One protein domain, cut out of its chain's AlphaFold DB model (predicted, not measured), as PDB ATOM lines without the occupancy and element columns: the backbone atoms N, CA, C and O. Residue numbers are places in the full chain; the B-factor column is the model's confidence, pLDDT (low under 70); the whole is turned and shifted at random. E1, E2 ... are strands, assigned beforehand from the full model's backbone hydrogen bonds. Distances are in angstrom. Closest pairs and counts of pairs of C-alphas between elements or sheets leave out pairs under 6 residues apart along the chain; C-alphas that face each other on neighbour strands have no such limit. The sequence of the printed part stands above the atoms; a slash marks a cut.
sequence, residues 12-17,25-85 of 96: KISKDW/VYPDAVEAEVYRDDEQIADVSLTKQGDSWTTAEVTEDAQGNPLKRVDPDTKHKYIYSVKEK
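AT A GLANCE: This is residues 12 to 17 and 25 to 85 of the 96 residues of the protein "CNA-B domain-containing protein" of Sarcina sp (UniProt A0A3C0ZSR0). A long hairpin, E1 and E2, is widened by the shorter E4 into a narrow, strongly twisted antiparallel sheet, and the chain folds back after E2 into the small strand E3, which is paired with the first printed residues, 12 to 13. A long loop leads from E3 to E4, and its residues 71 to 76 stick out at one end of the length. The printed part has 67 residues with four named strands, E1 to E4 along the chain, and no named helix; the class is all strand, though under half of the residues are in named elements. The sheet's order is E2, E1, E4, all antiparallel. The whole is loose, with a radius of gyration of the C-alphas of 13.8 A, and rod-like in outline, spanning 47 by 18 by 17 A.

IN THESE COORDINATES: The printed part begins at Lys 12, C-alpha at (-20.566, -2.353, 0.175), and runs to Trp 17, where a cut follows. After the cut, E1 covers residues 29 to 36, 23.2 A from first to last C-alpha, beginning at (-34.962, -10.006, -3.690). E2, the longest strand, covers residues 39 to 49 and measures 30.0 A. E3 is residues 56 to 58. Residues 59 to 79 hold no named element. E4 covers residues 80 to 84, 13.6 A long, ending with C-alpha 84 at (-34.171, 0.748, -0.426).

HOW THE PARTS SIT: E1 is the inner strand of the sheet, and E2 and E4 are its edge strands. E1 and E2 form a hairpin, antiparallel at 155 degrees between directions; N 32 and O 44, 2.8 A apart, and N 39 and O 36, 3.0 A apart, are within hydrogen-bond range. E1 and E4 are antiparallel at 153 degrees, with N 33 and O 83 at 2.8 A and N 81 and O 35 at 3.1 A. Residues 48 to 49 of E2 pair antiparallel with residues 52 to 53. E3 pairs with no named strand, but its residues 56 to 57 pair antiparallel with residues 12 to 13. The closest C-alphas of E2 and E3 are those of Val 44 and Ala 56, 6.5 A apart. E1 and E3 are only just apart, 8.5 A at the closest, and E3 and E4 are apart.

THE WHOLE: The two C-alphas farthest apart are those of Val 25 and Asp 73, at 48.0 A. Residues 18 to 24 are not printed, and C-alphas 17 and 25 are 11.3 A apart across this cut. The link from E1 to E2 is tight, that from E2 to E3 is short, and that from E3 to E4, 21 residues, is long. Residues 71 to 76 of this long link stand free. The mean pLDDT of the printed part is 90.9, and no printed residue is under 70.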
ATOM      1  N   LYS A  12     -20.032  -1.033  -0.160       92.81
ATOM      2  CA  LYS A  12     -20.566  -2.353   0.175       92.81
ATOM      3  C   LYS A  12     -21.955  -2.142   0.751       92.81
ATOM      4  O   LYS A  12     -22.092  -1.365   1.690       92.81
ATOM      5  N   ILE A  13     -22.941  -2.823   0.191       92.44
ATOM      6  CA  ILE A  13     -24.341  -2.708   0.589       92.44
ATOM      7  C   ILE A  13     -24.797  -4.099   1.010       92.44
ATOM      8  O   ILE A  13     -24.750  -5.039   0.214       92.44
ATOM      9  N   SER A  14     -25.192  -4.235   2.270       91.69
ATOM     10  CA  SER A  14     -25.763  -5.453   2.841       91.69
ATOM     11  C   SER A  14     -27.222  -5.222   3.215       91.69
ATOM     12  O   SER A  14     -27.657  -4.084   3.387       91.69
ATOM     13  N   LYS A  15     -27.976  -6.317   3.325       89.56
ATOM     14  CA  LYS A  15     -29.333  -6.309   3.865       89.56
ATOM     15  C   LYS A  15     -29.336  -7.066   5.177       89.56
ATOM     16  O   LYS A  15     -28.988  -8.245   5.204       89.56
ATOM     17  N   ASP A  16     -29.815  -6.394   6.210       87.56
ATOM     18  CA  ASP A  16     -30.102  -6.979   7.506       87.56
ATOM     19  C   ASP A  16     -31.601  -6.840   7.788       87.56
ATOM     20  O   ASP A  16     -32.233  -5.832   7.460       87.56
ATOM     21  N   TRP A  17     -32.185  -7.890   8.359       86.00
ATOM     22  CA  TRP A  17     -33.575  -7.894   8.798       86.00
ATOM     23  C   TRP A  17     -33.595  -7.861  10.321       86.00
ATOM     24  O   TRP A  17     -33.134  -8.795  10.976       86.00
ATOM     25  N   VAL A  25     -42.407 -13.934   6.146       82.00
ATOM     26  CA  VAL A  25     -42.050 -14.260   4.765       82.00
ATOM     27  C   VAL A  25     -41.316 -13.069   4.163       82.00
ATOM     28  O   VAL A  25     -41.898 -12.004   3.973       82.00
ATOM     29  N   TYR A  26     -40.033 -13.255   3.868       84.25
ATOM     30  CA  TYR A  26     -39.224 -12.257   3.170       84.25
ATOM     31  C   TYR A  26     -39.403 -12.378   1.659       84.25
ATOM     32  O   TYR A  26     -39.611 -13.492   1.168       84.25
ATOM     33  N   PRO A  27     -39.258 -11.273   0.912       87.69
ATOM     34  CA  PRO A  27     -39.113 -11.361  -0.532       87.69
ATOM     35  C   PRO A  27     -37.834 -12.130  -0.900       87.69
ATOM     36  O   PRO A  27     -36.892 -12.220  -0.111       87.69
ATOM     37  N   ASP A  28     -37.781 -12.654  -2.122       88.31
ATOM     38  CA  ASP A  28     -36.583 -13.332  -2.638       88.31
ATOM     39  C   ASP A  28     -35.481 -12.343  -3.062       88.31
ATOM     40  O   ASP A  28     -34.305 -12.711  -3.156       88.31
ATOM     41  N   ALA A  29     -35.856 -11.082  -3.296       90.75
ATOM     42  CA  ALA A  29     -34.962 -10.006  -3.690       90.75
ATOM     43  C   ALA A  29     -35.393  -8.660  -3.091       90.75
ATOM     44  O   ALA A  29     -36.579  -8.398  -2.889       90.75
ATOM     45  N   VAL A  30     -34.407  -7.807  -2.843       92.06
ATOM     46  CA  VAL A  30     -34.562  -6.424  -2.405       92.06
ATOM     47  C   VAL A  30     -33.793  -5.539  -3.365       92.06
ATOM     48  O   VAL A  30     -32.606  -5.747  -3.597       92.06
ATOM     49  N   GLU A  31     -34.475  -4.538  -3.902       94.00
ATOM     50  CA  GLU A  31     -33.884  -3.552  -4.796       94.00
ATOM     51  C   GLU A  31     -33.546  -2.291  -4.000       94.00
ATOM     52  O   GLU A  31     -34.379  -1.782  -3.245       94.00
ATOM     53  N   ALA A  32     -32.346  -1.756  -4.188       93.69
ATOM     54  CA  ALA A  32     -31.944  -0.474  -3.635       93.69
ATOM     55  C   ALA A  32     -31.265   0.394  -4.697       93.69
ATOM     56  O   ALA A  32     -30.671  -0.088  -5.654       93.69
ATOM     57  N   GLU A  33     -31.367   1.697  -4.517       95.25
ATOM     58  CA  GLU A  33     -30.823   2.723  -5.393       95.25
ATOM     59  C   GLU A  33     -29.648   3.384  -4.679       95.25
ATOM     60  O   GLU A  33     -29.728   3.720  -3.494       95.25
ATOM     61  N   VAL A  34     -28.539   3.561  -5.388       94.81
ATOM     62  CA  VAL A  34     -27.341   4.225  -4.880       94.81
ATOM     63  C   VAL A  34     -27.274   5.613  -5.476       94.81
ATOM     64  O   VAL A  34     -27.372   5.781  -6.691       94.81
ATOM     65  N   TYR A  35     -27.056   6.597  -4.617       94.88
ATOM     66  CA  TYR A  35     -26.993   8.001  -4.970       94.88
ATOM     67  C   TYR A  35     -25.616   8.583  -4.671       94.88
ATOM     68  O   TYR A  35     -24.936   8.170  -3.729       94.88
ATOM     69  N   ARG A  36     -25.230   9.574  -5.473       94.56
ATOM     70  CA  ARG A  36     -24.069  10.442  -5.295       94.56
ATOM     71  C   ARG A  36     -24.559  11.883  -5.377       94.56
ATOM     72  O   ARG A  36     -25.011  12.295  -6.435       94.56
ATOM     73  N   ASP A  37     -24.475  12.627  -4.276       93.94
ATOM     74  CA  ASP A  37     -25.011  13.994  -4.158       93.94
ATOM     75  C   ASP A  37     -26.460  14.116  -4.667       93.94
ATOM     76  O   ASP A  37     -26.777  14.962  -5.498       93.94
ATOM     77  N   ASP A  38     -27.328  13.216  -4.193       93.62
ATOM     78  CA  ASP A  38     -28.749  13.127  -4.564       93.62
ATOM     79  C   ASP A  38     -29.036  12.735  -6.032       93.62
ATOM     80  O   ASP A  38     -30.198  12.610  -6.421       93.62
ATOM     81  N   GLU A  39     -28.011  12.445  -6.841       94.06
ATOM     82  CA  GLU A  39     -28.153  11.860  -8.178       94.06
ATOM     83  C   GLU A  39     -28.027  10.334  -8.118       94.06
ATOM     84  O   GLU A  39     -27.055   9.805  -7.580       94.06
ATOM     85  N   GLN A  40     -28.995   9.606  -8.679       95.06
ATOM     86  CA  GLN A  40     -28.931   8.147  -8.758       95.06
ATOM     87  C   GLN A  40     -27.812   7.722  -9.712       95.06
ATOM     88  O   GLN A  40     -27.796   8.109 -10.879       95.06
ATOM     89  N   ILE A  41     -26.899   6.890  -9.218       94.88
ATOM     90  CA  ILE A  41     -25.740   6.404  -9.971       94.88
ATOM     91  C   ILE A  41     -25.787   4.910 -10.262       94.88
ATOM     92  O   ILE A  41     -25.098   4.471 -11.176       94.88
ATOM     93  N   ALA A  42     -26.542   4.123  -9.498       94.06
ATOM     94  CA  ALA A  42     -26.653   2.682  -9.698       94.06
ATOM     95  C   ALA A  42     -27.919   2.128  -9.036       94.06
ATOM     96  O   ALA A  42     -28.393   2.670  -8.039       94.06
ATOM     97  N   ASP A  43     -28.407   1.007  -9.555       93.88
ATOM     98  CA  ASP A  43     -29.368   0.136  -8.881       93.88
ATOM     99  C   ASP A  43     -28.625  -1.119  -8.411       93.88
ATOM    100  O   ASP A  43     -27.747  -1.640  -9.105       93.88
ATOM    101  N   VAL A  44     -28.972  -1.610  -7.227       94.25
ATOM    102  CA  VAL A  44     -28.442  -2.846  -6.659       94.25
ATOM    103  C   VAL A  44     -29.582  -3.773  -6.278       94.25
ATOM    104  O   VAL A  44     -30.563  -3.355  -5.669       94.25
ATOM    105  N   SER A  45     -29.413  -5.052  -6.597       93.12
ATOM    106  CA  SER A  45     -30.335  -6.109  -6.202       93.12
ATOM    107  C   SER A  45     -29.629  -7.026  -5.211       93.12
ATOM    108  O   SER A  45     -28.560  -7.574  -5.498       93.12
ATOM    109  N   LEU A  46     -30.200  -7.155  -4.019       92.69
ATOM    110  CA  LEU A  46     -29.750  -8.065  -2.977       92.69
ATOM    111  C   LEU A  46     -30.701  -9.256  -2.992       92.69
ATOM    112  O   LEU A  46     -31.907  -9.078  -2.869       92.69
ATOM    113  N   THR A  47     -30.178 -10.465  -3.151       91.81
ATOM    114  CA  THR A  47     -30.982 -11.689  -3.236       91.81
ATOM    115  C   THR A  47     -30.768 -12.567  -2.017       91.81
ATOM    116  O   THR A  47     -29.687 -12.587  -1.413       91.81
ATOM    117  N   LYS A  48     -31.810 -13.309  -1.651       88.25
ATOM    118  CA  LYS A  48     -31.748 -14.277  -0.563       88.25
ATOM    119  C   LYS A  48     -30.953 -15.515  -0.998       88.25
ATOM    120  O   LYS A  48     -31.230 -16.124  -2.028       88.25
ATOM    121  N   GLN A  49     -29.971 -15.910  -0.195       84.94
ATOM    122  CA  GLN A  49     -29.156 -17.116  -0.354       84.94
ATOM    123  C   GLN A  49     -29.271 -17.996   0.892       84.94
ATOM    124  O   GLN A  49     -28.481 -17.894   1.831       84.94
ATOM    125  N   GLY A  50     -30.272 -18.879   0.891       82.69
ATOM    126  CA  GLY A  50     -30.598 -19.695   2.061       82.69
ATOM    127  C   GLY A  50     -31.061 -18.807   3.214       82.69
ATOM    128  O   GLY A  50     -32.037 -18.071   3.064       82.69
ATOM    129  N   ASP A  51     -30.339 -18.850   4.329       77.81
ATOM    130  CA  ASP A  51     -30.624 -18.039   5.520       77.81
ATOM    131  C   ASP A  51     -29.902 -16.677   5.517       77.81
ATOM    132  O   ASP A  51     -30.113 -15.863   6.413       77.81
ATOM    133  N   SER A  52     -29.072 -16.407   4.503       83.69
ATOM    134  CA  SER A  52     -28.280 -15.178   4.374       83.69
ATOM    135  C   SER A  52     -28.691 -14.358   3.151       83.69
ATOM    136  O   SER A  52     -29.386 -14.844   2.262       83.69
ATOM    137  N   TRP A  53     -28.223 -13.113   3.074       89.44
ATOM    138  CA  TRP A  53     -28.425 -12.227   1.923       89.44
ATOM    139  C   TRP A  53     -27.107 -11.929   1.216       89.44
ATOM    140  O   TRP A  53     -26.047 -11.865   1.842       89.44
ATOM    141  N   THR A  54     -27.160 -11.741  -0.103       90.00
ATOM    142  CA  THR A  54     -25.986 -11.286  -0.860       90.00
ATOM    143  C   THR A  54     -25.567  -9.886  -0.431       90.00
ATOM    144  O   THR A  54     -26.406  -9.066  -0.073       90.00
ATOM    145  N   THR A  55     -24.277  -9.581  -0.547       89.75
ATOM    146  CA  THR A  55     -23.756  -8.210  -0.465       89.75
ATOM    147  C   THR A  55     -23.528  -7.680  -1.874       89.75
ATOM    148  O   THR A  55     -22.885  -8.357  -2.678       89.75
ATOM    149  N   ALA A  56     -24.009  -6.475  -2.169       90.94
ATOM    150  CA  ALA A  56     -23.671  -5.778  -3.404       90.94
ATOM    151  C   ALA A  56     -22.407  -4.930  -3.206       90.94
ATOM    152  O   ALA A  56     -22.229  -4.285  -2.170       90.94
ATOM    153  N   GLU A  57     -21.527  -4.924  -4.206       92.00
ATOM    154  CA  GLU A  57     -20.374  -4.028  -4.261       92.00
ATOM    155  C   GLU A  57     -20.527  -3.089  -5.458       92.00
ATOM    156  O   GLU A  57     -20.579  -3.542  -6.599       92.00
ATOM    157  N   VAL A  58     -20.580  -1.783  -5.199       91.44
ATOM    158  CA  VAL A  58     -20.632  -0.757  -6.246       91.44
ATOM    159  C   VAL A  58     -19.286  -0.055  -6.297       91.44
ATOM    160  O   VAL A  58     -18.848   0.562  -5.321       91.44
ATOM    161  N   THR A  59     -18.611  -0.186  -7.435       91.25
ATOM    162  CA  THR A  59     -17.293   0.411  -7.698       91.25
ATOM    163  C   THR A  59     -17.322   1.438  -8.816       91.25
ATOM    164  O   THR A  59     -16.363   2.193  -8.956       91.25
ATOM    165  N   GLU A  60     -18.404   1.485  -9.591       92.19
ATOM    166  CA  GLU A  60     -18.577   2.342 -10.762       92.19
ATOM    167  C   GLU A  60     -20.001   2.918 -10.795       92.19
ATOM    168  O   GLU A  60     -20.909   2.351 -10.185       92.19
ATOM    169  N   ASP A  61     -20.191   4.054 -11.469       90.56
ATOM    170  CA  ASP A  61     -21.523   4.575 -11.795       90.56
ATOM    171  C   ASP A  61     -22.136   3.860 -13.013       90.56
ATOM    172  O   ASP A  61     -21.489   3.045 -13.672       90.56
ATOM    173  N   ALA A  62     -23.393   4.169 -13.336       88.75
ATOM    174  CA  ALA A  62     -24.125   3.593 -14.465       88.75
ATOM    175  C   ALA A  62     -23.444   3.825 -15.827       88.75
ATOM    176  O   ALA A  62     -23.787   3.166 -16.810       88.75
ATOM    177  N   GLN A  63     -22.484   4.752 -15.907       88.94
ATOM    178  CA  GLN A  63     -21.689   5.034 -17.099       88.94
ATOM    179  C   GLN A  63     -20.341   4.287 -17.105       88.94
ATOM    180  O   GLN A  63     -19.566   4.448 -18.047       88.94
ATOM    181  N   GLY A  64     -20.060   3.464 -16.090       88.56
ATOM    182  CA  GLY A  64     -18.814   2.710 -15.946       88.56
ATOM    183  C   GLY A  64     -17.644   3.551 -15.430       88.56
ATOM    184  O   GLY A  64     -16.488   3.146 -15.559       88.56
ATOM    185  N   ASN A  65     -17.896   4.742 -14.874       89.06
ATOM    186  CA  ASN A  65     -16.826   5.530 -14.272       89.06
ATOM    187  C   ASN A  65     -16.577   5.063 -12.836       89.06
ATOM    188  O   ASN A  65     -17.524   5.000 -12.052       89.06
ATOM    189  N   PRO A  66     -15.315   4.836 -12.430       90.62
ATOM    190  CA  PRO A  66     -14.997   4.459 -11.061       90.62
ATOM    191  C   PRO A  66     -15.485   5.490 -10.049       90.62
ATOM    192  O   PRO A  66     -15.271   6.697 -10.225       90.62
ATOM    193  N   LEU A  67     -16.065   5.012  -8.950       91.00
ATOM    194  CA  LEU A  67     -16.476   5.881  -7.860       91.00
ATOM    195  C   LEU A  67     -15.260   6.548  -7.216       91.00
ATOM    196  O   LEU A  67     -14.171   5.980  -7.071       91.00
ATOM    197  N   LYS A  68     -15.470   7.788  -6.787       90.50
ATOM    198  CA  LYS A  68     -14.450   8.639  -6.170       90.50
ATOM    199  C   LYS A  68     -15.015   9.229  -4.891       90.50
ATOM    200  O   LYS A  68     -16.196   9.525  -4.812       90.50
ATOM    201  N   ARG A  69     -14.179   9.456  -3.881       89.94
ATOM    202  CA  ARG A  69     -14.612  10.203  -2.683       89.94
ATOM    203  C   ARG A  69     -14.659  11.709  -2.922       89.94
ATOM    204  O   ARG A  69     -15.358  12.422  -2.215       89.94
ATOM    205  N   VAL A  70     -13.863  12.187  -3.875       90.06
ATOM    206  CA  VAL A  70     -13.669  13.609  -4.146       90.06
ATOM    207  C   VAL A  70     -13.543  13.816  -5.649       90.06
ATOM    208  O   VAL A  70     -12.841  13.054  -6.319       90.06
ATOM    209  N   ASP A  71     -14.193  14.853  -6.158       88.50
ATOM    210  CA  ASP A  71     -13.992  15.365  -7.503       88.50
ATOM    211  C   ASP A  71     -12.557  15.925  -7.630       88.50
ATOM    212  O   ASP A  71     -12.148  16.794  -6.847       88.50
ATOM    213  N   PRO A  72     -11.734  15.422  -8.566       86.38
ATOM    214  CA  PRO A  72     -10.346  15.852  -8.692       86.38
ATOM    215  C   PRO A  72     -10.203  17.312  -9.142       86.38
ATOM    216  O   PRO A  72      -9.197  17.934  -8.786       86.38
ATOM    217  N   ASP A  73     -11.188  17.850  -9.858       91.06
ATOM    218  CA  ASP A  73     -11.155  19.174 -10.472       91.06
ATOM    219  C   ASP A  73     -11.710  20.226  -9.511       91.06
ATOM    220  O   ASP A  73     -11.066  21.243  -9.251       91.06
ATOM    221  N   THR A  74     -12.868  19.950  -8.910       93.12
ATOM    222  CA  THR A  74     -13.567  20.905  -8.032       93.12
ATOM    223  C   THR A  74     -13.221  20.744  -6.552       93.12
ATOM    224  O   THR A  74     -13.527  21.623  -5.747       93.12
ATOM    225  N   LYS A  75     -12.568  19.636  -6.169       92.81
ATOM    226  CA  LYS A  75     -12.342  19.213  -4.771       92.81
ATOM    227  C   LYS A  75     -13.629  18.987  -3.971       92.81
ATOM    228  O   LYS A  75     -13.566  18.852  -2.746       92.81
ATOM    229  N   HIS A  76     -14.772  18.904  -4.650       92.25
ATOM    230  CA  HIS A  76     -16.052  18.563  -4.044       92.25
ATOM    231  C   HIS A  76     -16.011  17.150  -3.459       92.25
ATOM    232  O   HIS A  76     -15.518  16.227  -4.105       92.25
ATOM    233  N   LYS A  77     -16.490  16.973  -2.227       93.62
ATOM    234  CA  LYS A  77     -16.558  15.657  -1.580       93.62
ATOM    235  C   LYS A  77     -17.919  15.049  -1.872       93.62
ATOM    236  O   LYS A  77     -18.919  15.578  -1.403       93.62
ATOM    237  N   TYR A  78     -17.921  13.930  -2.580       92.12
ATOM    238  CA  TYR A  78     -19.142  13.206  -2.897       92.12
ATOM    239  C   TYR A  78     -19.761  12.613  -1.629       92.12
ATOM    240  O   TYR A  78     -19.075  11.925  -0.861       92.12
ATOM    241  N   ILE A  79     -21.056  12.852  -1.437       93.31
ATOM    242  CA  ILE A  79     -21.872  12.177  -0.429       93.31
ATOM    243  C   ILE A  79     -22.577  11.018  -1.116       93.31
ATOM    244  O   ILE A  79     -23.268  11.206  -2.113       93.31
ATOM    245  N   TYR A  80     -22.390   9.817  -0.579       92.94
ATOM    246  CA  TYR A  80     -23.064   8.628  -1.077       92.94
ATOM    247  C   TYR A  80     -24.199   8.253  -0.145       92.94
ATOM    248  O   TYR A  80     -24.014   8.229   1.072       92.94
ATOM    249  N   SER A  81     -25.351   7.933  -0.716       94.12
ATOM    250  CA  SER A  81     -26.492   7.405   0.019       94.12
ATOM    251  C   SER A  81     -27.089   6.209  -0.697       94.12
ATOM    252  O   SER A  81     -26.874   5.993  -1.887       94.12
ATOM    253  N   VAL A  82     -27.776   5.374   0.071       94.19
ATOM    254  CA  VAL A  82     -28.492   4.209  -0.437       94.19
ATOM    255  C   VAL A  82     -29.946   4.395  -0.053       94.19
ATOM    256  O   VAL A  82     -30.242   4.910   1.023       94.19
ATOM    257  N   LYS A  83     -30.852   3.996  -0.934       93.25
ATOM    258  CA  LYS A  83     -32.284   4.023  -0.686       93.25
ATOM    259  C   LYS A  83     -32.884   2.695  -1.100       93.25
ATOM    260  O   LYS A  83     -32.865   2.337  -2.270       93.25
ATOM    261  N   GLU A  84     -33.420   1.964  -0.138       93.19
ATOM    262  CA  GLU A  84     -34.171   0.748  -0.426       93.19
ATOM    263  C   GLU A  84     -35.515   1.100  -1.082       93.19
ATOM    264  O   GLU A  84     -36.201   2.038  -0.656       93.19
ATOM    265  N   LYS A  85     -35.896   0.360  -2.129       92.06
ATOM    266  CA  LYS A  85     -37.242   0.461  -2.698       92.06
ATOM    267  C   LYS A  85     -38.243  -0.107  -1.691       92.06
ATOM    268  O   LYS A  85     -37.967  -1.139  -1.086       92.06
TER     269      LYS A  85